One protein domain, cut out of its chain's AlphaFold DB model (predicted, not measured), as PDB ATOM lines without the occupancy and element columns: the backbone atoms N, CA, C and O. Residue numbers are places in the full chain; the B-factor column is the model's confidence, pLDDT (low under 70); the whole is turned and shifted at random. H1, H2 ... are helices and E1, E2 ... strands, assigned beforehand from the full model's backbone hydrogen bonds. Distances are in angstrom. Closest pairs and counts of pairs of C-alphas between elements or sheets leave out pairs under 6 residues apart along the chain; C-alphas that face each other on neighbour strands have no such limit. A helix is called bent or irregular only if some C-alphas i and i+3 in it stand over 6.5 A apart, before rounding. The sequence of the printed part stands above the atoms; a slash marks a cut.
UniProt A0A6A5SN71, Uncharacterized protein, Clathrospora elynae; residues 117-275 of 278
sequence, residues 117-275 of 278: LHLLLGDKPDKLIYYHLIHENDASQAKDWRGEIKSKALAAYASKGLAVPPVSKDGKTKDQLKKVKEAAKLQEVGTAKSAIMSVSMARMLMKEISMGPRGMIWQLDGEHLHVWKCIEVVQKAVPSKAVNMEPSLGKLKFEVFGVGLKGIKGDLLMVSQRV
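Overview. This is residues 117 to 275 of the 278 residues of an uncharacterized protein of Clathrospora elynae (UniProt A0A6A5SN71). The helix H3 lies at the core, over part of a strongly twisted, branched sheet of seven strands, with H1 packed on it at about a right angle and residues 188 to 196 of H2 also packed on it. The link of residues 160 to 173 goes out and H2 comes back, making a long arm towards one end, while the hairpin E1 and E2 lies towards the other. The 159 printed residues hold three named helices and seven named strands, in the order E1 E2 H1 H2 E3 E4 H3 E5 E6 E7, of mixed class, with antiparallel neighbour strands. The whole is compact, with a radius of gyration of the C-alphas of 17.2 A, and spans 63 by 38 by 27 A.

Arrangement. E1, residues 117 to 121, and E2, residues 129 to 133, form a hairpin, with N 121 and O 129 at 2.8 A. H1, residues 140 to 159, and H2, residues 174 to 201, are apart. E3, residues 207 to 212, and E4, residues 215 to 220, form a hairpin, with N 209 and O 217 at 2.9 A. H3, residues 222 to 237, is irregular: C-alphas 223 and 226 are 7.7 A apart. With residues 150 to 157 alone, H1 touches H3, about perpendicular at 82 degrees; the closest C-alphas, of Tyr 157 and His 226, are 4.4 A apart. With residues 188 to 196 alone, H2 touches H3, opposite ways at a steep tilt of 46 degrees; the closest C-alphas, of Ala 192 and Cys 230, are 4.6 A apart. E5, residues 243 to 245, E6, residues 252 to 262, and E7, residues 268 to 274, form a meander, each strand the antiparallel neighbour of the one before, with N 245 and O 252 at 2.8 A and N 260 and O 269 at 2.7 A. E6 bends by 75 degrees at residue 255; E2 and E5 are on one side of it, E7 on the other side. Between the antiparallel neighbours E2 and E6, N 132 and O 261 are within hydrogen-bond range at 2.8 A, and between the antiparallel neighbours E4 and E7, N 218 and O 270 are within hydrogen-bond range at 2.9 A. H3 is on the sheet at a height of 7.9 A, over E6 and only just over E4, with 3 C-alphas falling on E4. H1 is on it at a height of 9.9 A, across the strands, and H2 only grazes it with residues 193 to 201. Every O i to N i+4 pair is within hydrogen-bond range in H1 and H2, and 8 of 12 in H3.

Along the chain. E1 begins with C-alpha 117 at (222.911, 150.193, 146.130). From first to last C-alpha H1 measures 28.9 A, H2 40.8 A, H3 24.8 A and E6 25.1 A. H2 begins with C-alpha 174 at (211.044, 109.898, 130.751), and E7 ends with C-alpha 274 at (233.297, 142.605, 128.380).

Size, cuts and confidence. The C-alphas farthest apart, of Pro 125 and Gly 171, are 63.5 A apart. The printed part has no cut, and the link from H1 to H2 is long, with 14 residues. The mean pLDDT of the printed part is 77.8, and 39 residues are under 70, among them residues 117 to 131.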
ATOM      1  N   LEU A 117     222.019 149.340 146.896       65.81
ATOM      2  CA  LEU A 117     222.911 150.193 146.130       65.81
ATOM      3  C   LEU A 117     222.080 151.132 145.275       65.81
ATOM      4  O   LEU A 117     221.060 150.736 144.706       65.81
ATOM      5  N   HIS A 118     222.543 152.367 145.158       69.06
ATOM      6  CA  HIS A 118     221.850 153.400 144.414       69.06
ATOM      7  C   HIS A 118     222.807 154.088 143.461       69.06
ATOM      8  O   HIS A 118     223.964 154.325 143.800       69.06
ATOM      9  N   LEU A 119     222.306 154.415 142.276       68.69
ATOM     10  CA  LEU A 119     223.060 155.117 141.254       68.69
ATOM     11  C   LEU A 119     222.286 156.340 140.792       68.69
ATOM     12  O   LEU A 119     221.102 156.254 140.477       68.69
ATOM     13  N   LEU A 120     222.976 157.470 140.732       68.00
ATOM     14  CA  LEU A 120     222.469 158.715 140.175       68.00
ATOM     15  C   LEU A 120     223.163 158.942 138.833       68.00
ATOM     16  O   LEU A 120     224.380 159.078 138.788       68.00
ATOM     17  N   LEU A 121     222.394 158.960 137.746       65.75
ATOM     18  CA  LEU A 121     222.903 159.184 136.394       65.75
ATOM     19  C   LEU A 121     222.218 160.379 135.760       65.75
ATOM     20  O   LEU A 121     220.998 160.390 135.640       65.75
ATOM     21  N   GLY A 122     222.986 161.351 135.293       59.12
ATOM     22  CA  GLY A 122     222.448 162.473 134.542       59.12
ATOM     23  C   GLY A 122     223.486 163.053 133.604       59.12
ATOM     24  O   GLY A 122     224.644 163.199 133.978       59.12
ATOM     25  N   ASP A 123     223.045 163.437 132.408       50.94
ATOM     26  CA  ASP A 123     223.877 164.164 131.441       50.94
ATOM     27  C   ASP A 123     224.168 165.604 131.925       50.94
ATOM     28  O   ASP A 123     225.010 166.307 131.368       50.94
ATOM     29  N   LYS A 124     223.432 166.067 132.949       53.16
ATOM     30  CA  LYS A 124     223.570 167.377 133.591       53.16
ATOM     31  C   LYS A 124     223.310 167.267 135.103       53.16
ATOM     32  O   LYS A 124     222.484 166.439 135.500       53.16
ATOM     33  N   PRO A 125     223.947 168.105 135.943       53.62
ATOM     34  CA  PRO A 125     223.805 168.053 137.403       53.62
ATOM     35  C   PRO A 125     222.371 168.314 137.901       53.62
ATOM     36  O   PRO A 125     221.997 167.852 138.972       53.62
ATOM     37  N   ASP A 126     221.545 168.997 137.111       56.97
ATOM     38  CA  ASP A 126     220.126 169.267 137.367       56.97
ATOM     39  C   ASP A 126     219.182 168.151 136.871       56.97
ATOM     40  O   ASP A 126     217.977 168.204 137.108       56.97
ATOM     41  N   LYS A 127     219.706 167.126 136.181       61.12
ATOM     42  CA  LYS A 127     218.927 166.029 135.576       61.12
ATOM     43  C   LYS A 127     219.442 164.655 135.987       61.12
ATOM     44  O   LYS A 127     219.654 163.783 135.146       61.12
ATOM     45  N   LEU A 128     219.629 164.464 137.288       63.19
ATOM     46  CA  LEU A 128     220.010 163.173 137.846       63.19
ATOM     47  C   LEU A 128     218.807 162.223 137.885       63.19
ATOM     48  O   LEU A 128     217.730 162.550 138.380       63.19
ATOM     49  N   ILE A 129     219.005 161.020 137.366       64.81
ATOM     50  CA  ILE A 129     218.060 159.913 137.384       64.81
ATOM     51  C   ILE A 129     218.539 158.909 138.422       64.81
ATOM     52  O   ILE A 129     219.666 158.424 138.358       64.81
ATOM     53  N   TYR A 130     217.654 158.578 139.353       68.75
ATOM     54  CA  TYR A 130     217.928 157.638 140.425       68.75
ATOM     55  C   TYR A 130     217.570 156.201 140.030       68.75
ATOM     56  O   TYR A 130     216.445 155.928 139.594       68.75
ATOM     57  N   TYR A 131     218.520 155.290 140.223       69.62
ATOM     58  CA  TYR A 131     218.384 153.861 139.976       69.62
ATOM     59  C   TYR A 131     218.675 153.049 141.239       69.62
ATOM     60  O   TYR A 131     219.664 153.280 141.933       69.62
ATOM     61  N   HIS A 132     217.843 152.044 141.489       71.31
ATOM     62  CA  HIS A 132     218.050 151.004 142.489       71.31
ATOM     63  C   HIS A 132     218.849 149.861 141.881       71.31
ATOM     64  O   HIS A 132     218.336 149.158 141.015       71.31
ATOM     65  N   LEU A 133     220.086 149.657 142.319       71.00
ATOM     66  CA  LEU A 133     220.975 148.642 141.769       71.00
ATOM     67  C   LEU A 133     220.782 147.293 142.463       71.00
ATOM     68  O   LEU A 133     220.945 147.137 143.672       71.00
ATOM     69  N   ILE A 134     220.495 146.292 141.645       70.38
ATOM     70  CA  ILE A 134     220.179 144.915 142.015       70.38
ATOM     71  C   ILE A 134     221.333 144.003 141.567       70.38
ATOM     72  O   ILE A 134     221.152 142.954 140.941       70.38
ATOM     73  N   HIS A 135     222.552 144.441 141.862       64.56
ATOM     74  CA  HIS A 135     223.791 143.712 141.628       64.56
ATOM     75  C   HIS A 135     224.169 142.939 142.888       64.56
ATOM     76  O   HIS A 135     224.450 143.597 143.885       64.56
ATOM     77  N   GLU A 136     224.171 141.597 142.844       59.94
ATOM     78  CA  GLU A 136     224.656 140.714 143.939       59.94
ATOM     79  C   GLU A 136     224.294 141.198 145.355       59.94
ATOM     80  O   GLU A 136     225.049 141.081 146.316       59.94
ATOM     81  N   ASN A 137     223.115 141.808 145.450       63.53
ATOM     82  CA  ASN A 137     222.694 142.537 146.621       63.53
ATOM     83  C   ASN A 137     221.801 141.607 147.422       63.53
ATOM     84  O   ASN A 137     220.704 141.249 146.980       63.53
ATOM     85  N   ASP A 138     222.306 141.191 148.576       65.06
ATOM     86  CA  ASP A 138     221.613 140.256 149.450       65.06
ATOM     87  C   ASP A 138     220.538 140.941 150.306       65.06
ATOM     88  O   ASP A 138     219.744 140.247 150.956       65.06
ATOM     89  N   ALA A 139     220.457 142.281 150.267       68.12
ATOM     90  CA  ALA A 139     219.426 143.043 150.957       68.12
ATOM     91  C   ALA A 139     218.021 142.617 150.500       68.12
ATOM     92  O   ALA A 139     217.753 142.419 149.313       68.12
ATOM     93  N   SER A 140     217.097 142.516 151.457       73.19
ATOM     94  CA  SER A 140     215.703 142.116 151.214       73.19
ATOM     95  C   SER A 140     215.025 142.984 150.152       73.19
ATOM     96  O   SER A 140     214.484 142.451 149.190       73.19
ATOM     97  N   GLN A 141     215.174 144.307 150.245       74.75
ATOM     98  CA  GLN A 141     214.618 145.250 149.267       74.75
ATOM     99  C   GLN A 141     215.111 144.986 147.837       74.75
ATOM    100  O   GLN A 141     214.335 145.058 146.887       74.75
ATOM    101  N   ALA A 142     216.381 144.607 147.664       72.75
ATOM    102  CA  ALA A 142     216.909 144.271 146.346       72.75
ATOM    103  C   ALA A 142     216.305 142.971 145.790       72.75
ATOM    104  O   ALA A 142     216.136 142.845 144.575       72.75
ATOM    105  N   LYS A 143     215.937 142.015 146.653       77.44
ATOM    106  CA  LYS A 143     215.218 140.796 146.246       77.44
ATOM    107  C   LYS A 143     213.801 141.118 145.778       77.44
ATOM    108  O   LYS A 143     213.390 140.581 144.749       77.44
ATOM    109  N   ASP A 144     213.113 142.025 146.464       79.31
ATOM    110  CA  ASP A 144     211.765 142.467 146.089       79.31
ATOM    111  C   ASP A 144     211.782 143.178 144.731       79.31
ATOM    112  O   ASP A 144     211.076 142.770 143.803       79.31
ATOM    113  N   TRP A 145     212.687 144.149 144.549       79.81
ATOM    114  CA  TRP A 145     212.867 144.830 143.262       79.81
ATOM    115  C   TRP A 145     213.240 143.847 142.147       79.81
ATOM    116  O   TRP A 145     212.723 143.928 141.031       79.81
ATOM    117  N   ARG A 146     214.095 142.854 142.437       79.81
ATOM    118  CA  ARG A 146     214.432 141.793 141.475       79.81
ATOM    119  C   ARG A 146     213.197 140.996 141.063       79.81
ATOM    120  O   ARG A 146     213.066 140.666 139.885       79.81
ATOM    121  N   GLY A 147     212.335 140.644 142.014       82.44
ATOM    122  CA  GLY A 147     211.104 139.895 141.770       82.44
ATOM    123  C   GLY A 147     210.144 140.649 140.852       82.44
ATOM    124  O   GLY A 147     209.640 140.079 139.882       82.44
ATOM    125  N   GLU A 148     209.965 141.945 141.100       82.25
ATOM    126  CA  GLU A 148     209.105 142.810 140.293       82.25
ATOM    127  C   GLU A 148     209.587 142.899 138.839       82.25
ATOM    128  O   GLU A 148     208.824 142.633 137.906       82.25
ATOM    129  N   ILE A 149     210.873 143.196 138.627       82.12
ATOM    130  CA  ILE A 149     211.429 143.334 137.273       82.12
ATOM    131  C   ILE A 149     211.395 141.997 136.545       82.12
ATOM    132  O   ILE A 149     211.031 141.950 135.372       82.12
ATOM    133  N   LYS A 150     211.728 140.887 137.221       85.38
ATOM    134  CA  LYS A 150     211.638 139.548 136.614       85.38
ATOM    135  C   LYS A 150     210.225 139.237 136.156       85.38
ATOM    136  O   LYS A 150     210.059 138.692 135.068       85.38
ATOM    137  N   SER A 151     209.229 139.602 136.954       87.31
ATOM    138  CA  SER A 151     207.822 139.396 136.615       87.31
ATOM    139  C   SER A 151     207.418 140.243 135.407       87.31
ATOM    140  O   SER A 151     206.860 139.711 134.450       87.31
ATOM    141  N   LYS A 152     207.787 141.532 135.387       86.88
ATOM    142  CA  LYS A 152     207.531 142.441 134.256       86.88
ATOM    143  C   LYS A 152     208.214 141.979 132.969       86.88
ATOM    144  O   LYS A 152     207.582 141.917 131.920       86.88
ATOM    145  N   ALA A 153     209.486 141.603 133.047       87.75
ATOM    146  CA  ALA A 153     210.244 141.127 131.898       87.75
ATOM    147  C   ALA A 153     209.730 139.780 131.382       87.75
ATOM    148  O   ALA A 153     209.686 139.573 130.173       87.75
ATOM    149  N   LEU A 154     209.292 138.880 132.272       89.69
ATOM    150  CA  LEU A 154     208.644 137.627 131.887       89.69
ATOM    151  C   LEU A 154     207.308 137.881 131.176       89.69
ATOM    152  O   LEU A 154     207.057 137.273 130.138       89.69
ATOM    153  N   ALA A 155     206.481 138.791 131.693       89.31
ATOM    154  CA  ALA A 155     205.226 139.174 131.054       89.31
ATOM    155  C   ALA A 155     205.467 139.799 129.670       89.31
ATOM    156  O   ALA A 155     204.839 139.396 128.691       89.31
ATOM    157  N   ALA A 156     206.439 140.710 129.558       89.19
ATOM    158  CA  ALA A 156     206.843 141.296 128.284       89.19
ATOM    159  C   ALA A 156     207.345 140.221 127.301       89.19
ATOM    160  O   ALA A 156     206.938 140.200 126.143       89.19
ATOM    161  N   TYR A 157     208.171 139.283 127.767       90.19
ATOM    162  CA  TYR A 157     208.678 138.165 126.970       90.19
ATOM    163  C   TYR A 157     207.556 137.260 126.441       90.19
ATOM    164  O   TYR A 157     207.532 136.930 125.255       90.19
ATOM    165  N   ALA A 158     206.582 136.922 127.290       89.69
ATOM    166  CA  ALA A 158     205.404 136.155 126.898       89.69
ATOM    167  C   ALA A 158     204.523 136.919 125.895       89.69
ATOM    168  O   ALA A 158     204.113 136.347 124.888       89.69
ATOM    169  N   SER A 159     204.298 138.221 126.110       88.69
ATOM    170  CA  SER A 159     203.501 139.073 125.211       88.69
ATOM    171  C   SER A 159     204.092 139.192 123.801       88.69
ATOM    172  O   SER A 159     203.362 139.390 122.836       88.69
ATOM    173  N   LYS A 160     205.415 139.024 123.672       87.69
ATOM    174  CA  LYS A 160     206.131 139.005 122.389       87.69
ATOM    175  C   LYS A 160     206.126 137.626 121.720       87.69
ATOM    176  O   LYS A 160     206.761 137.462 120.684       87.69
ATOM    177  N   GLY A 161     205.451 136.634 122.306       86.50
ATOM    178  CA  GLY A 161     205.391 135.273 121.770       86.50
ATOM    179  C   GLY A 161     206.724 134.528 121.839       86.50
ATOM    180  O   GLY A 161     206.933 133.577 121.093       86.50
ATOM    181  N   LEU A 162     207.647 134.964 122.705       87.62
ATOM    182  CA  LEU A 162     208.986 134.377 122.805       87.62
ATOM    183  C   LEU A 162     209.035 133.193 123.782       87.62
ATOM    184  O   LEU A 162     209.966 132.395 123.732       87.62
ATOM    185  N   ALA A 163     208.035 133.072 124.660       83.12
ATOM    186  CA  ALA A 163     207.943 131.984 125.624       83.12
ATOM    187  C   ALA A 163     207.658 130.646 124.936       83.12
ATOM    188  O   ALA A 163     206.712 130.523 124.158       83.12
ATOM    189  N   VAL A 164     208.447 129.622 125.268       78.75
ATOM    190  CA  VAL A 164     208.196 128.272 124.762       78.75
ATOM    191  C   VAL A 164     207.015 127.654 125.513       78.75
ATOM    192  O   VAL A 164     206.999 127.675 126.750       78.75
ATOM    193  N   PRO A 165     206.016 127.102 124.801       77.38
ATOM    194  CA  PRO A 165     204.861 126.488 125.435       77.38
ATOM    195  C   PRO A 165     205.263 125.293 126.315       77.38
ATOM    196  O   PRO A 165     206.257 124.608 126.045       77.38
ATOM    197  N   PRO A 166     204.484 125.006 127.372       78.31
ATOM    198  CA  PRO A 166     204.763 123.886 128.254       78.31
ATOM    199  C   PRO A 166     204.731 122.565 127.476       78.31
ATOM    200  O   PRO A 166     203.795 122.266 126.737       78.31
ATOM    201  N   VAL A 167     205.762 121.742 127.671       80.06
ATOM    202  CA  VAL A 167     205.836 120.416 127.050       80.06
ATOM    203  C   VAL A 167     204.775 119.504 127.674       80.06
ATOM    204  O   VAL A 167     204.884 119.162 128.854       80.06
ATOM    205  N   SER A 168     203.785 119.068 126.880       79.56
ATOM    206  CA  SER A 168     202.814 118.054 127.322       79.56
ATOM    207  C   SER A 168     203.530 116.762 127.724       79.56
ATOM    208  O   SER A 168     204.466 116.308 127.043       79.56
ATOM    209  N   LYS A 169     203.073 116.200 128.846       81.19
ATOM    210  CA  LYS A 169     203.566 114.961 129.455       81.19
ATOM    211  C   LYS A 169     202.797 113.725 128.978       81.19
ATOM    212  O   LYS A 169     203.200 112.617 129.318       81.19
ATOM    213  N   ASP A 170     201.726 113.902 128.209       81.94
ATOM    214  CA  ASP A 170     200.798 112.818 127.895       81.94
ATOM    215  C   ASP A 170     201.455 111.785 126.977       81.94
ATOM    216  O   ASP A 170     202.001 112.119 125.923       81.94
ATOM    217  N   GLY A 171     201.447 110.525 127.418       78.19
ATOM    218  CA  GLY A 171     201.941 109.377 126.653       78.19
ATOM    219  C   GLY A 171     203.457 109.315 126.423       78.19
ATOM    220  O   GLY A 171     203.907 108.449 125.677       78.19
ATOM    221  N   LYS A 172     204.264 110.197 127.032       83.06
ATOM    222  CA  LYS A 172     205.721 110.251 126.804       83.06
ATOM    223  C   LYS A 172     206.506 109.541 127.896       83.06
ATOM    224  O   LYS A 172     206.290 109.765 129.087       83.06
ATOM    225  N   THR A 173     207.505 108.760 127.494       89.00
ATOM    226  CA  THR A 173     208.479 108.190 128.433       89.00
ATOM    227  C   THR A 173     209.394 109.276 129.010       89.00
ATOM    228  O   THR A 173     209.517 110.376 128.464       89.00
ATOM    229  N   LYS A 174     210.089 108.972 130.114       88.19
ATOM    230  CA  LYS A 174     211.044 109.898 130.751       88.19
ATOM    231  C   LYS A 174     212.118 110.393 129.770       88.19
ATOM    232  O   LYS A 174     212.427 111.586 129.760       88.19
ATOM    233  N   ASP A 175     212.624 109.508 128.914       88.94
ATOM    234  CA  ASP A 175     213.659 109.837 127.928       88.94
ATOM    235  C   ASP A 175     213.118 110.684 126.777       88.94
ATOM    236  O   ASP A 175     213.766 111.641 126.350       88.94
ATOM    237  N   GLN A 176     211.900 110.395 126.312       87.75
ATOM    238  CA  GLN A 176     211.219 111.234 125.325       87.75
ATOM    239  C   GLN A 176     210.948 112.630 125.889       87.75
ATOM    240  O   GLN A 176     211.213 113.629 125.225       87.75
ATOM    241  N   LEU A 177     210.491 112.719 127.139       88.38
ATOM    242  CA  LEU A 177     210.258 113.997 127.799       88.38
ATOM    243  C   LEU A 177     211.560 114.794 127.965       88.38
ATOM    244  O   LEU A 177     211.548 116.011 127.782       88.38
ATOM    245  N   LYS A 178     212.681 114.128 128.274       89.12
ATOM    246  CA  LYS A 178     214.003 114.766 128.348       89.12
ATOM    247  C   LYS A 178     214.412 115.351 126.994       89.12
ATOM    248  O   LYS A 178     214.710 116.541 126.929       89.12
ATOM    249  N   LYS A 179     214.331 114.564 125.914       89.38
ATOM    250  CA  LYS A 179     214.667 115.016 124.553       89.38
ATOM    251  C   LYS A 179     213.805 116.196 124.101       89.38
ATOM    252  O   LYS A 179     214.330 117.174 123.580       89.38
ATOM    253  N   VAL A 180     212.493 116.143 124.345       88.31
ATOM    254  CA  VAL A 180     211.582 117.236 123.967       88.31
ATOM    255  C   VAL A 180     211.877 118.506 124.769       88.31
ATOM    256  O   VAL A 180     211.858 119.595 124.206       88.31
ATOM    257  N   LYS A 181     212.201 118.390 126.063       87.69
ATOM    258  CA  LYS A 181     212.608 119.541 126.887       87.69
ATOM    259  C   LYS A 181     213.933 120.152 126.432       87.69
ATOM    260  O   LYS A 181     214.059 121.372 126.426       87.69
ATOM    261  N   GLU A 182     214.911 119.331 126.061       88.75
ATOM    262  CA  GLU A 182     216.193 119.812 125.535       88.75
ATOM    263  C   GLU A 182     216.015 120.525 124.190       88.75
ATOM    264  O   GLU A 182     216.542 121.623 124.016       88.75
ATOM    265  N   ALA A 183     215.206 119.969 123.283       88.44
ATOM    266  CA  ALA A 183     214.869 120.606 122.012       88.44
ATOM    267  C   ALA A 183     214.128 121.940 122.215       88.44
ATOM    268  O   ALA A 183     214.501 122.948 121.620       88.44
ATOM    269  N   ALA A 184     213.141 121.967 123.116       88.38
ATOM    270  CA  ALA A 184     212.415 123.174 123.506       88.38
ATOM    271  C   ALA A 184     213.357 124.258 124.060       88.38
ATOM    272  O   ALA A 184     213.271 125.414 123.657       88.38
ATOM    273  N   LYS A 185     214.308 123.882 124.928       88.62
ATOM    274  CA  LYS A 185     215.318 124.805 125.465       88.62
ATOM    275  C   LYS A 185     216.240 125.340 124.367       88.62
ATOM    276  O   LYS A 185     216.555 126.526 124.356       88.62
ATOM    277  N   LEU A 186     216.683 124.486 123.445       89.06
ATOM    278  CA  LEU A 186     217.537 124.908 122.333       89.06
ATOM    279  C   LEU A 186     216.802 125.893 121.411       89.06
ATOM    280  O   LEU A 186     217.380 126.903 121.008       89.06
ATOM    281  N   GLN A 187     215.523 125.631 121.141       90.06
ATOM    282  CA  GLN A 187     214.652 126.528 120.389       90.06
ATOM    283  C   GLN A 187     214.467 127.871 121.109       90.06
ATOM    284  O   GLN A 187     214.654 128.912 120.487       90.06
ATOM    285  N   GLU A 188     214.179 127.861 122.417       91.00
ATOM    286  CA  GLU A 188     214.051 129.076 123.238       91.00
ATOM    287  C   GLU A 188     215.301 129.956 123.136       91.00
ATOM    288  O   GLU A 188     215.212 131.163 122.911       91.00
ATOM    289  N   VAL A 189     216.484 129.344 123.247       90.56
ATOM    290  CA  VAL A 189     217.773 130.040 123.153       90.56
ATOM    291  C   VAL A 189     217.983 130.633 121.760       90.56
ATOM    292  O   VAL A 189     218.456 131.763 121.650       90.56
ATOM    293  N   GLY A 190     217.636 129.899 120.699       88.94
ATOM    294  CA  GLY A 190     217.707 130.396 119.321       88.94
ATOM    295  C   GLY A 190     216.806 131.613 119.098       88.94
ATOM    296  O   GLY A 190     217.269 132.650 118.617       88.94
ATOM    297  N   THR A 191     215.548 131.522 119.532       91.12
ATOM    298  CA  THR A 191     214.572 132.616 119.453       91.12
ATOM    299  C   THR A 191     215.012 133.828 120.278       91.12
ATOM    300  O   THR A 191     214.978 134.956 119.787       91.12
ATOM    301  N   ALA A 192     215.508 133.616 121.501       91.50
ATOM    302  CA  ALA A 192     216.021 134.683 122.359       91.50
ATOM    303  C   ALA A 192     217.212 135.422 121.723       91.50
ATOM    304  O   ALA A 192     217.246 136.653 121.737       91.50
ATOM    305  N   LYS A 193     218.164 134.692 121.118       89.44
ATOM    306  CA  LYS A 193     219.289 135.290 120.375       89.44
ATOM    307  C   LYS A 193     218.806 136.123 119.193       89.44
ATOM    308  O   LYS A 193     219.294 137.231 118.997       89.44
ATOM    309  N   SER A 194     217.845 135.616 118.425       87.88
ATOM    310  CA  SER A 194     217.283 136.346 117.285       87.88
ATOM    311  C   SER A 194     216.598 137.647 117.723       87.88
ATOM    312  O   SER A 194     216.860 138.698 117.141       87.88
ATOM    313  N   ALA A 195     215.812 137.612 118.805       89.00
ATOM    314  CA  ALA A 195     215.165 138.800 119.363       89.00
ATOM    315  C   ALA A 195     216.184 139.850 119.847       89.00
ATOM    316  O   ALA A 195     216.037 141.034 119.549       89.00
ATOM    317  N   ILE A 196     217.250 139.415 120.531       86.81
ATOM    318  CA  ILE A 196     218.380 140.280 120.906       86.81
ATOM    319  C   ILE A 196     218.989 140.952 119.667       86.81
ATOM    320  O   ILE A 196     219.166 142.167 119.641       86.81
ATOM    321  N   MET A 197     219.289 140.182 118.620       83.06
ATOM    322  CA  MET A 197     219.919 140.722 117.413       83.06
ATOM    323  C   MET A 197     219.007 141.697 116.664       83.06
ATOM    324  O   MET A 197     219.466 142.752 116.231       83.06
ATOM    325  N   SER A 198     217.715 141.382 116.557       83.25
ATOM    326  CA  SER A 198     216.727 142.229 115.882       83.25
ATOM    327  C   SER A 198     216.635 143.615 116.521       83.25
ATOM    328  O   SER A 198     216.739 144.625 115.825       83.25
ATOM    329  N   VAL A 199     216.526 143.681 117.852       79.19
ATOM    330  CA  VAL A 199     216.439 144.969 118.550       79.19
ATOM    331  C   VAL A 199     217.792 145.717 118.497       79.19
ATOM    332  O   VAL A 199     217.813 146.948 118.439       79.19
ATOM    333  N   SER A 200     218.926 144.997 118.432       75.44
ATOM    334  CA  SER A 200     220.283 145.570 118.362       75.44
ATOM    335  C   SER A 200     220.494 146.280 117.028       75.44
ATOM    336  O   SER A 200     220.938 147.428 116.986       75.44
ATOM    337  N   MET A 201     220.108 145.624 115.930       71.44
ATOM    338  CA  MET A 201     220.201 146.187 114.582       71.44
ATOM    339  C   MET A 201     219.289 147.398 114.385       71.44
ATOM    340  O   MET A 201     219.663 148.332 113.681       71.44
ATOM    341  N   ALA A 202     218.139 147.433 115.058       67.62
ATOM    342  CA  ALA A 202     217.241 148.584 115.026       67.62
ATOM    343  C   ALA A 202     217.807 149.835 115.736       67.62
ATOM    344  O   ALA A 202     217.152 150.872 115.731       67.62
ATOM    345  N   ARG A 203     218.999 149.765 116.364       63.31
ATOM    346  CA  ARG A 203     219.565 150.799 117.263       63.31
ATOM    347  C   ARG A 203     218.647 151.176 118.438       63.31
ATOM    348  O   ARG A 203     218.860 152.196 119.082       63.31
ATOM    349  N   MET A 204     217.648 150.345 118.732       60.88
ATOM    350  CA  MET A 204     216.619 150.599 119.749       60.88
ATOM    351  C   MET A 204     216.930 149.933 121.094       60.88
ATOM    352  O   MET A 204     216.252 150.184 122.083       60.88
ATOM    353  N   LEU A 205     217.944 149.064 121.144       61.47
ATOM    354  CA  LEU A 205     218.120 148.144 122.267       61.47
ATOM    355  C   LEU A 205     218.696 148.817 123.509       61.47
ATOM    356  O   LEU A 205     218.210 148.573 124.605       61.47
ATOM    357  N   MET A 206     219.751 149.619 123.367       69.50
ATOM    358  CA  MET A 206     220.468 150.131 124.528       69.50
ATOM    359  C   MET A 206     221.093 151.484 124.239       69.50
ATOM    360  O   MET A 206     221.968 151.593 123.378       69.50
ATOM    361  N   LYS A 207     220.701 152.509 124.997       74.88
ATOM    362  CA  LYS A 207     221.509 153.728 125.072       74.88
ATOM    363  C   LYS A 207     222.723 153.398 125.935       74.88
ATOM    364  O   LYS A 207     222.562 153.072 127.111       74.88
ATOM    365  N   GLU A 208     223.918 153.460 125.358       75.25
ATOM    366  CA  GLU A 208     225.149 153.441 126.150       75.25
ATOM    367  C   GLU A 208     225.155 154.689 127.035       75.25
ATOM    368  O   GLU A 208     225.074 155.814 126.538       75.25
ATOM    369  N   ILE A 209     225.174 154.486 128.352       71.19
ATOM    370  CA  ILE A 209     225.262 155.588 129.316       71.19
ATOM    371  C   ILE A 209     226.714 155.798 129.740       71.19
ATOM    372  O   ILE A 209     227.133 156.921 130.005       71.19
ATOM    373  N   SER A 210     227.482 154.714 129.839       68.25
ATOM    374  CA  SER A 210     228.878 154.772 130.256       68.25
ATOM    375  C   SER A 210     229.630 153.526 129.813       68.25
ATOM    376  O   SER A 210     229.085 152.420 129.836       68.25
ATOM    377  N   MET A 211     230.909 153.709 129.498       70.75
ATOM    378  CA  MET A 211     231.870 152.649 129.235       70.75
ATOM    379  C   MET A 211     233.123 152.897 130.079       70.75
ATOM    380  O   MET A 211     233.603 154.027 130.182       70.75
ATOM    381  N   GLY A 212     233.661 151.838 130.678       65.19
ATOM    382  CA  GLY A 212     234.889 151.891 131.462       65.19
ATOM    383  C   GLY A 212     235.617 150.546 131.503       65.19
ATOM    384  O   GLY A 212     235.109 149.548 130.984       65.19
ATOM    385  N   PRO A 213     236.796 150.485 132.148       57.91
ATOM    386  CA  PRO A 213     237.617 149.271 132.226       57.91
ATOM    387  C   PRO A 213     236.885 148.067 132.832       57.91
ATOM    388  O   PRO A 213     237.217 146.921 132.553       57.91
ATOM    389  N   ARG A 214     235.870 148.330 133.661       62.97
ATOM    390  CA  ARG A 214     235.095 147.317 134.381       62.97
ATOM    391  C   ARG A 214     233.827 146.877 133.658       62.97
ATOM    392  O   ARG A 214     233.176 145.939 134.111       62.97
ATOM    393  N   GLY A 215     233.458 147.538 132.562       72.88
ATOM    394  CA  GLY A 215     232.246 147.200 131.833       72.88
ATOM    395  C   GLY A 215     231.508 148.381 131.221       72.88
ATOM    396  O   GLY A 215     232.038 149.477 131.062       72.88
ATOM    397  N   MET A 216     230.259 148.120 130.852       76.12
ATOM    398  CA  MET A 216     229.362 149.067 130.202       76.12
ATOM    399  C   MET A 216     228.025 149.121 130.930       76.12
ATOM    400  O   MET A 216     227.491 148.091 131.366       76.12
ATOM    401  N   ILE A 217     227.496 150.338 131.018       75.38
ATOM    402  CA  ILE A 217     226.166 150.646 131.520       75.38
ATOM    403  C   ILE A 217     225.261 150.946 130.332       75.38
ATOM    404  O   ILE A 217     225.527 151.849 129.536       75.38
ATOM    405  N   TRP A 218     224.146 150.237 130.284       79.81
ATOM    406  CA  TRP A 218     223.153 150.340 129.233       79.81
ATOM    407  C   TRP A 218     221.817 150.773 129.817       79.81
ATOM    408  O   TRP A 218     221.397 150.251 130.849       79.81
ATOM    409  N   GLN A 219     221.119 151.684 129.146       79.62
ATOM    410  CA  GLN A 219     219.711 151.949 129.417       79.62
ATOM    411  C   GLN A 219     218.851 151.171 128.430       79.62
ATOM    412  O   GLN A 219     218.963 151.369 127.222       79.62
ATOM    413  N   LEU A 220     217.972 150.334 128.962       80.88
ATOM    414  CA  LEU A 220     216.928 149.624 128.247       80.88
ATOM    415  C   LEU A 220     215.592 150.319 128.528       80.88
ATOM    416  O   LEU A 220     215.189 150.473 129.685       80.88
ATOM    417  N   ASP A 221     214.907 150.744 127.471       77.25
ATOM    418  CA  ASP A 221     213.566 151.316 127.594       77.25
ATOM    419  C   ASP A 221     212.564 150.259 128.102       77.25
ATOM    420  O   ASP A 221     212.731 149.055 127.879       77.25
ATOM    421  N   GLY A 222     211.494 150.706 128.762       72.06
ATOM    422  CA  GLY A 222     210.402 149.870 129.251       72.06
ATOM    423  C   GLY A 222     209.779 148.987 128.159       72.06
ATOM    424  O   GLY A 222     209.428 147.835 128.418       72.06
ATOM    425  N   GLU A 223     209.709 149.469 126.914       79.25
ATOM    426  CA  GLU A 223     209.196 148.693 125.770       79.25
ATOM    427  C   GLU A 223     210.074 147.476 125.423       79.25
ATOM    428  O   GLU A 223     209.606 146.462 124.883       79.25
ATOM    429  N   HIS A 224     211.353 147.536 125.790       84.25
ATOM    430  CA  HIS A 224     212.347 146.517 125.490       84.25
ATOM    431  C   HIS A 224     212.678 145.614 126.682       84.25
ATOM    432  O   HIS A 224     213.575 144.784 126.574       84.25
ATOM    433  N   LEU A 225     211.907 145.654 127.779       85.19
ATOM    434  CA  LEU A 225     212.114 144.791 128.958       85.19
ATOM    435  C   LEU A 225     212.202 143.287 128.636       85.19
ATOM    436  O   LEU A 225     212.930 142.547 129.299       85.19
ATOM    437  N   HIS A 226     211.503 142.827 127.594       87.75
ATOM    438  CA  HIS A 226     211.581 141.447 127.106       87.75
ATOM    439  C   HIS A 226     213.007 141.034 126.695       87.75
ATOM    440  O   HIS A 226     213.367 139.864 126.810       87.75
ATOM    441  N   VAL A 227     213.842 141.982 126.263       88.75
ATOM    442  CA  VAL A 227     215.220 141.724 125.835       88.75
ATOM    443  C   VAL A 227     216.113 141.344 127.011       88.75
ATOM    444  O   VAL A 227     216.945 140.446 126.878       88.75
ATOM    445  N   TRP A 228     215.902 141.936 128.190       88.25
ATOM    446  CA  TRP A 228     216.604 141.491 129.395       88.25
ATOM    447  C   TRP A 228     216.296 140.020 129.700       88.25
ATOM    448  O   TRP A 228     217.200 139.246 130.024       88.25
ATOM    449  N   LYS A 229     215.042 139.595 129.495       90.69
ATOM    450  CA  LYS A 229     214.673 138.186 129.644       90.69
ATOM    451  C   LYS A 229     215.358 137.290 128.609       90.69
ATOM    452  O   LYS A 229     215.857 136.227 128.976       90.69
ATOM    453  N   CYS A 230     215.436 137.722 127.349       90.50
ATOM    454  CA  CYS A 230     216.196 137.013 126.315       90.50
ATOM    455  C   CYS A 230     217.664 136.825 126.725       90.50
ATOM    456  O   CYS A 230     218.217 135.738 126.572       90.50
ATOM    457  N   ILE A 231     218.284 137.866 127.286       90.12
ATOM    458  CA  ILE A 231     219.669 137.820 127.764       90.12
ATOM    459  C   ILE A 231     219.806 136.794 128.892       90.12
ATOM    460  O   ILE A 231     220.673 135.928 128.807       90.12
ATOM    461  N   GLU A 232     218.907 136.788 129.883       90.50
ATOM    462  CA  GLU A 232     218.912 135.757 130.933       90.50
ATOM    463  C   GLU A 232     218.839 134.328 130.363       90.50
ATOM    464  O   GLU A 232     219.535 133.437 130.857       90.50
ATOM    465  N   VAL A 233     217.982 134.091 129.361       91.06
ATOM    466  CA  VAL A 233     217.827 132.778 128.707       91.06
ATOM    467  C   VAL A 233     219.147 132.343 128.070       91.06
ATOM    468  O   VAL A 233     219.598 131.219 128.295       91.06
ATOM    469  N   VAL A 234     219.795 133.241 127.325       90.88
ATOM    470  CA  VAL A 234     221.071 132.957 126.655       90.88
ATOM    471  C   VAL A 234     222.184 132.698 127.671       90.88
ATOM    472  O   VAL A 234     222.861 131.676 127.569       90.88
ATOM    473  N   GLN A 235     222.342 133.548 128.691       90.12
ATOM    474  CA  GLN A 235     223.402 133.382 129.694       90.12
ATOM    475  C   GLN A 235     223.265 132.084 130.499       90.12
ATOM    476  O   GLN A 235     224.268 131.470 130.840       90.12
ATOM    477  N   LYS A 236     222.038 131.626 130.783       90.19
ATOM    478  CA  LYS A 236     221.792 130.350 131.488       90.19
ATOM    479  C   LYS A 236     222.051 129.113 130.631       90.19
ATOM    480  O   LYS A 236     222.154 128.008 131.164       90.19
ATOM    481  N   ALA A 237     222.074 129.265 129.310       87.75
ATOM    482  CA  ALA A 237     222.289 128.162 128.386       87.75
ATOM    483  C   ALA A 237     223.771 127.928 128.069       87.75
ATOM    484  O   ALA A 237     224.124 126.825 127.660       87.75
ATOM    485  N   VAL A 238     224.624 128.938 128.255       84.56
ATOM    486  CA  VAL A 238     226.039 128.891 127.874       84.56
ATOM    487  C   VAL A 238     226.922 128.913 129.127       84.56
ATOM    488  O   VAL A 238     226.755 129.809 129.951       84.56
ATOM    489  N   PRO A 239     227.900 127.996 129.279       82.81
ATOM    490  CA  PRO A 239     228.779 127.964 130.453       82.81
ATOM    491  C   PRO A 239     229.556 129.263 130.693       82.81
ATOM    492  O   PRO A 239     229.743 129.664 131.836       82.81
ATOM    493  N   SER A 240     229.966 129.945 129.619       80.56
ATOM    494  CA  SER A 240     230.681 131.226 129.695       80.56
ATOM    495  C   SER A 240     229.795 132.407 130.086       80.56
ATOM    496  O   SER A 240     230.319 133.503 130.252       80.56
ATOM    497  N   LYS A 241     228.466 132.222 130.147       85.06
ATOM    498  CA  LYS A 241     227.459 133.278 130.351       85.06
ATOM    499  C   LYS A 241     227.570 134.460 129.377       85.06
ATOM    500  O   LYS A 241     226.937 135.488 129.585       85.06
ATOM    501  N   ALA A 242     228.338 134.317 128.300       86.19
ATOM    502  CA  ALA A 242     228.568 135.388 127.352       86.19
ATOM    503  C   ALA A 242     227.407 135.494 126.356       86.19
ATOM    504  O   ALA A 242     226.981 134.506 125.751       86.19
ATOM    505  N   VAL A 243     226.941 136.720 126.151       86.50
ATOM    506  CA  VAL A 243     226.039 137.118 125.078       86.50
ATOM    507  C   VAL A 243     226.859 137.811 124.005       86.50
ATOM    508  O   VAL A 243     227.655 138.703 124.286       86.50
ATOM    509  N   ASN A 244     226.648 137.390 122.762       82.38
ATOM    510  CA  ASN A 244     227.197 138.069 121.602       82.38
ATOM    511  C   ASN A 244     226.108 138.964 121.023       82.38
ATOM    512  O   ASN A 244     225.024 138.482 120.689       82.38
ATOM    513  N   MET A 245     226.413 140.244 120.891       75.31
ATOM    514  CA  MET A 245     225.660 141.182 120.078       75.31
ATOM    515  C   MET A 245     226.575 141.672 118.970       75.31
ATOM    516  O   MET A 245     227.762 141.893 119.184       75.31
ATOM    517  N   GLU A 246     226.028 141.854 117.781       67.00
ATOM    518  CA  GLU A 246     226.716 142.562 116.708       67.00
ATOM    519  C   GLU A 246     226.001 143.902 116.522       67.00
ATOM    520  O   GLU A 246     225.040 143.992 115.753       67.00
ATOM    521  N   PRO A 247     226.350 144.940 117.308       57.47
ATOM    522  CA  PRO A 247     225.945 146.295 116.975       57.47
ATOM    523  C   PRO A 247     226.516 146.698 115.611       57.47
ATOM    524  O   PRO A 247     227.519 146.160 115.144       57.47
ATOM    525  N   SER A 248     225.943 147.737 114.999       53.06
ATOM    526  CA  SER A 248     226.433 148.312 113.733       53.06
ATOM    527  C   SER A 248     227.896 148.809 113.767       53.06
ATOM    528  O   SER A 248     228.397 149.276 112.753       53.06
ATOM    529  N   LEU A 249     228.563 148.747 114.927       49.03
ATOM    530  CA  LEU A 249     229.934 149.192 115.189       49.03
ATOM    531  C   LEU A 249     230.914 148.035 115.493       49.03
ATOM    532  O   LEU A 249     232.062 148.300 115.834       49.03
ATOM    533  N   GLY A 250     230.495 146.767 115.375       58.97
ATOM    534  CA  GLY A 250     231.370 145.595 115.530       58.97
ATOM    535  C   GLY A 250     230.789 144.507 116.434       58.97
ATOM    536  O   GLY A 250     229.675 144.629 116.927       58.97
ATOM    537  N   LYS A 251     231.540 143.424 116.667       67.75
ATOM    538  CA  LYS A 251     231.119 142.335 117.565       67.75
ATOM    539  C   LYS A 251     231.382 142.710 119.020       67.75
ATOM    540  O   LYS A 251     232.522 142.954 119.405       67.75
ATOM    541  N   LEU A 252     230.334 142.690 119.832       75.81
ATOM    542  CA  LEU A 252     230.397 142.877 121.270       75.81
ATOM    543  C   LEU A 252     230.044 141.569 121.982       75.81
ATOM    544  O   LEU A 252     228.934 141.053 121.857       75.81
ATOM    545  N   LYS A 253     230.985 141.059 122.772       84.00
ATOM    546  CA  LYS A 253     230.785 139.904 123.646       84.00
ATOM    547  C   LYS A 253     230.822 140.362 125.098       84.00
ATOM    548  O   LYS A 253     231.798 140.971 125.537       84.00
ATOM    549  N   PHE A 254     229.752 140.096 125.834       84.88
ATOM    550  CA  PHE A 254     229.615 140.580 127.203       84.88
ATOM    551  C   PHE A 254     228.777 139.654 128.070       84.88
ATOM    552  O   PHE A 254     228.018 138.825 127.578       84.88
ATOM    553  N   GLU A 255     228.893 139.829 129.376       85.25
ATOM    554  CA  GLU A 255     228.045 139.197 130.379       85.25
ATOM    555  C   GLU A 255     227.344 140.298 131.169       85.25
ATOM    556  O   GLU A 255     227.986 141.220 131.666       85.25
ATOM    557  N   VAL A 256     226.027 140.203 131.290       84.56
ATOM    558  CA  VAL A 256     225.221 141.013 132.200       84.56
ATOM    559  C   VAL A 256     225.242 140.368 133.567       84.56
ATOM    560  O   VAL A 256     224.812 139.224 133.742       84.56
ATOM    561  N   PHE A 257     225.683 141.145 134.542       74.69
ATOM    562  CA  PHE A 257     225.856 140.689 135.913       74.69
ATOM    563  C   PHE A 257     225.069 141.553 136.916       74.69
ATOM    564  O   PHE A 257     224.785 141.115 138.031       74.69
ATOM    565  N   GLY A 258     224.618 142.747 136.509       75.25
ATOM    566  CA  GLY A 258     223.786 143.630 137.326       75.25
ATOM    567  C   GLY A 258     222.638 144.258 136.543       75.25
ATOM    568  O   GLY A 258     222.710 144.427 135.326       75.25
ATOM    569  N   VAL A 259     221.580 144.635 137.260       78.75
ATOM    570  CA  VAL A 259     220.497 145.471 136.728       78.75
ATOM    571  C   VAL A 259     220.126 146.561 137.720       78.75
ATOM    572  O   VAL A 259     220.245 146.354 138.922       78.75
ATOM    573  N   GLY A 260     219.680 147.709 137.227       76.19
ATOM    574  CA  GLY A 260     219.179 148.817 138.022       76.19
ATOM    575  C   GLY A 260     217.754 149.181 137.623       76.19
ATOM    576  O   GLY A 260     217.459 149.265 136.438       76.19
ATOM    577  N   LEU A 261     216.865 149.419 138.582       74.38
ATOM    578  CA  LEU A 261     215.515 149.910 138.303       74.38
ATOM    579  C   LEU A 261     215.458 151.412 138.494       74.38
ATOM    580  O   LEU A 261     215.817 151.903 139.563       74.38
ATOM    581  N   LYS A 262     214.976 152.144 137.497       74.69
ATOM    582  CA  LYS A 262     214.715 153.570 137.668       74.69
ATOM    583  C   LYS A 262     213.564 153.769 138.654       74.69
ATOM    584  O   LYS A 262     212.501 153.182 138.500       74.69
ATOM    585  N   GLY A 263     213.756 154.629 139.652       58.09
ATOM    586  CA  GLY A 263     212.793 154.782 140.754       58.09
ATOM    587  C   GLY A 263     211.407 155.317 140.353       58.09
ATOM    588  O   GLY A 263     210.468 155.193 141.130       58.09
ATOM    589  N   ILE A 264     211.262 155.919 139.162       55.94
ATOM    590  CA  ILE A 264     210.033 156.634 138.745       55.94
ATOM    591  C   ILE A 264     209.473 156.141 137.397       55.94
ATOM    592  O   ILE A 264     208.292 156.316 137.112       55.94
ATOM    593  N   LYS A 265     210.290 155.519 136.541       58.47
ATOM    594  CA  LYS A 265     209.859 154.990 135.234       58.47
ATOM    595  C   LYS A 265     210.339 153.552 135.106       58.47
ATOM    596  O   LYS A 265     211.351 153.207 135.690       58.47
ATOM    597  N   GLY A 266     209.619 152.722 134.357       63.22
ATOM    598  CA  GLY A 266     209.943 151.300 134.189       63.22
ATOM    599  C   GLY A 266     211.249 151.008 133.440       63.22
ATOM    600  O   GLY A 266     211.527 149.838 133.190       63.22
ATOM    601  N   ASP A 267     212.016 152.036 133.065       72.62
ATOM    602  CA  ASP A 267     213.316 151.913 132.416       72.62
ATOM    603  C   ASP A 267     214.248 151.040 133.266       72.62
ATOM    604  O   ASP A 267     214.384 151.208 134.488       72.62
ATOM    605  N   LEU A 268     214.917 150.121 132.583       79.69
ATOM    606  CA  LEU A 268     215.857 149.198 133.182       79.69
ATOM    607  C   LEU A 268     217.268 149.622 132.810       79.69
ATOM    608  O   LEU A 268     217.595 149.851 131.653       79.69
ATOM    609  N   LEU A 269     218.130 149.681 133.802       80.12
ATOM    610  CA  LEU A 269     219.551 149.831 133.609       80.12
ATOM    611  C   LEU A 269     220.201 148.453 133.644       80.12
ATOM    612  O   LEU A 269     219.879 147.628 134.493       80.12
ATOM    613  N   MET A 270     221.112 148.190 132.725       83.12
ATOM    614  CA  MET A 270     221.843 146.936 132.659       83.12
ATOM    615  C   MET A 270     223.327 147.203 132.812       83.12
ATOM    616  O   MET A 270     223.874 148.121 132.203       83.12
ATOM    617  N   VAL A 271     223.975 146.372 133.619       78.44
ATOM    618  CA  VAL A 271     225.408 146.443 133.879       78.44
ATOM    619  C   VAL A 271     226.039 145.193 133.309       78.44
ATOM    620  O   VAL A 271     225.636 144.072 133.637       78.44
ATOM    621  N   SER A 272     227.008 145.399 132.430       81.38
ATOM    622  CA  SER A 272     227.675 144.320 131.718       81.38
ATOM    623  C   SER A 272     229.180 144.462 131.777       81.38
ATOM    624  O   SER A 272     229.680 145.578 131.835       81.38
ATOM    625  N   GLN A 273     229.897 143.350 131.727       80.75
ATOM    626  CA  GLN A 273     231.347 143.318 131.573       80.75
ATOM    627  C   GLN A 273     231.693 142.740 130.207       80.75
ATOM    628  O   GLN A 273     230.997 141.845 129.718       80.75
ATOM    629  N   ARG A 274     232.757 143.247 129.581       79.94
ATOM    630  CA  ARG A 274     233.297 142.605 128.380       79.94
ATOM    631  C   ARG A 274     233.835 141.238 128.774       79.94
ATOM    632  O   ARG A 274     234.457 141.091 129.820       79.94
ATOM    633  N   VAL A 275     233.565 140.249 127.937       79.94
ATOM    634  CA  VAL A 275     234.123 138.912 128.103       79.94
ATOM    635  C   VAL A 275     235.071 138.707 126.945       79.94
ATOM    636  O   VAL A 275     234.631 138.694 125.791       79.94
TER     637      VAL A 275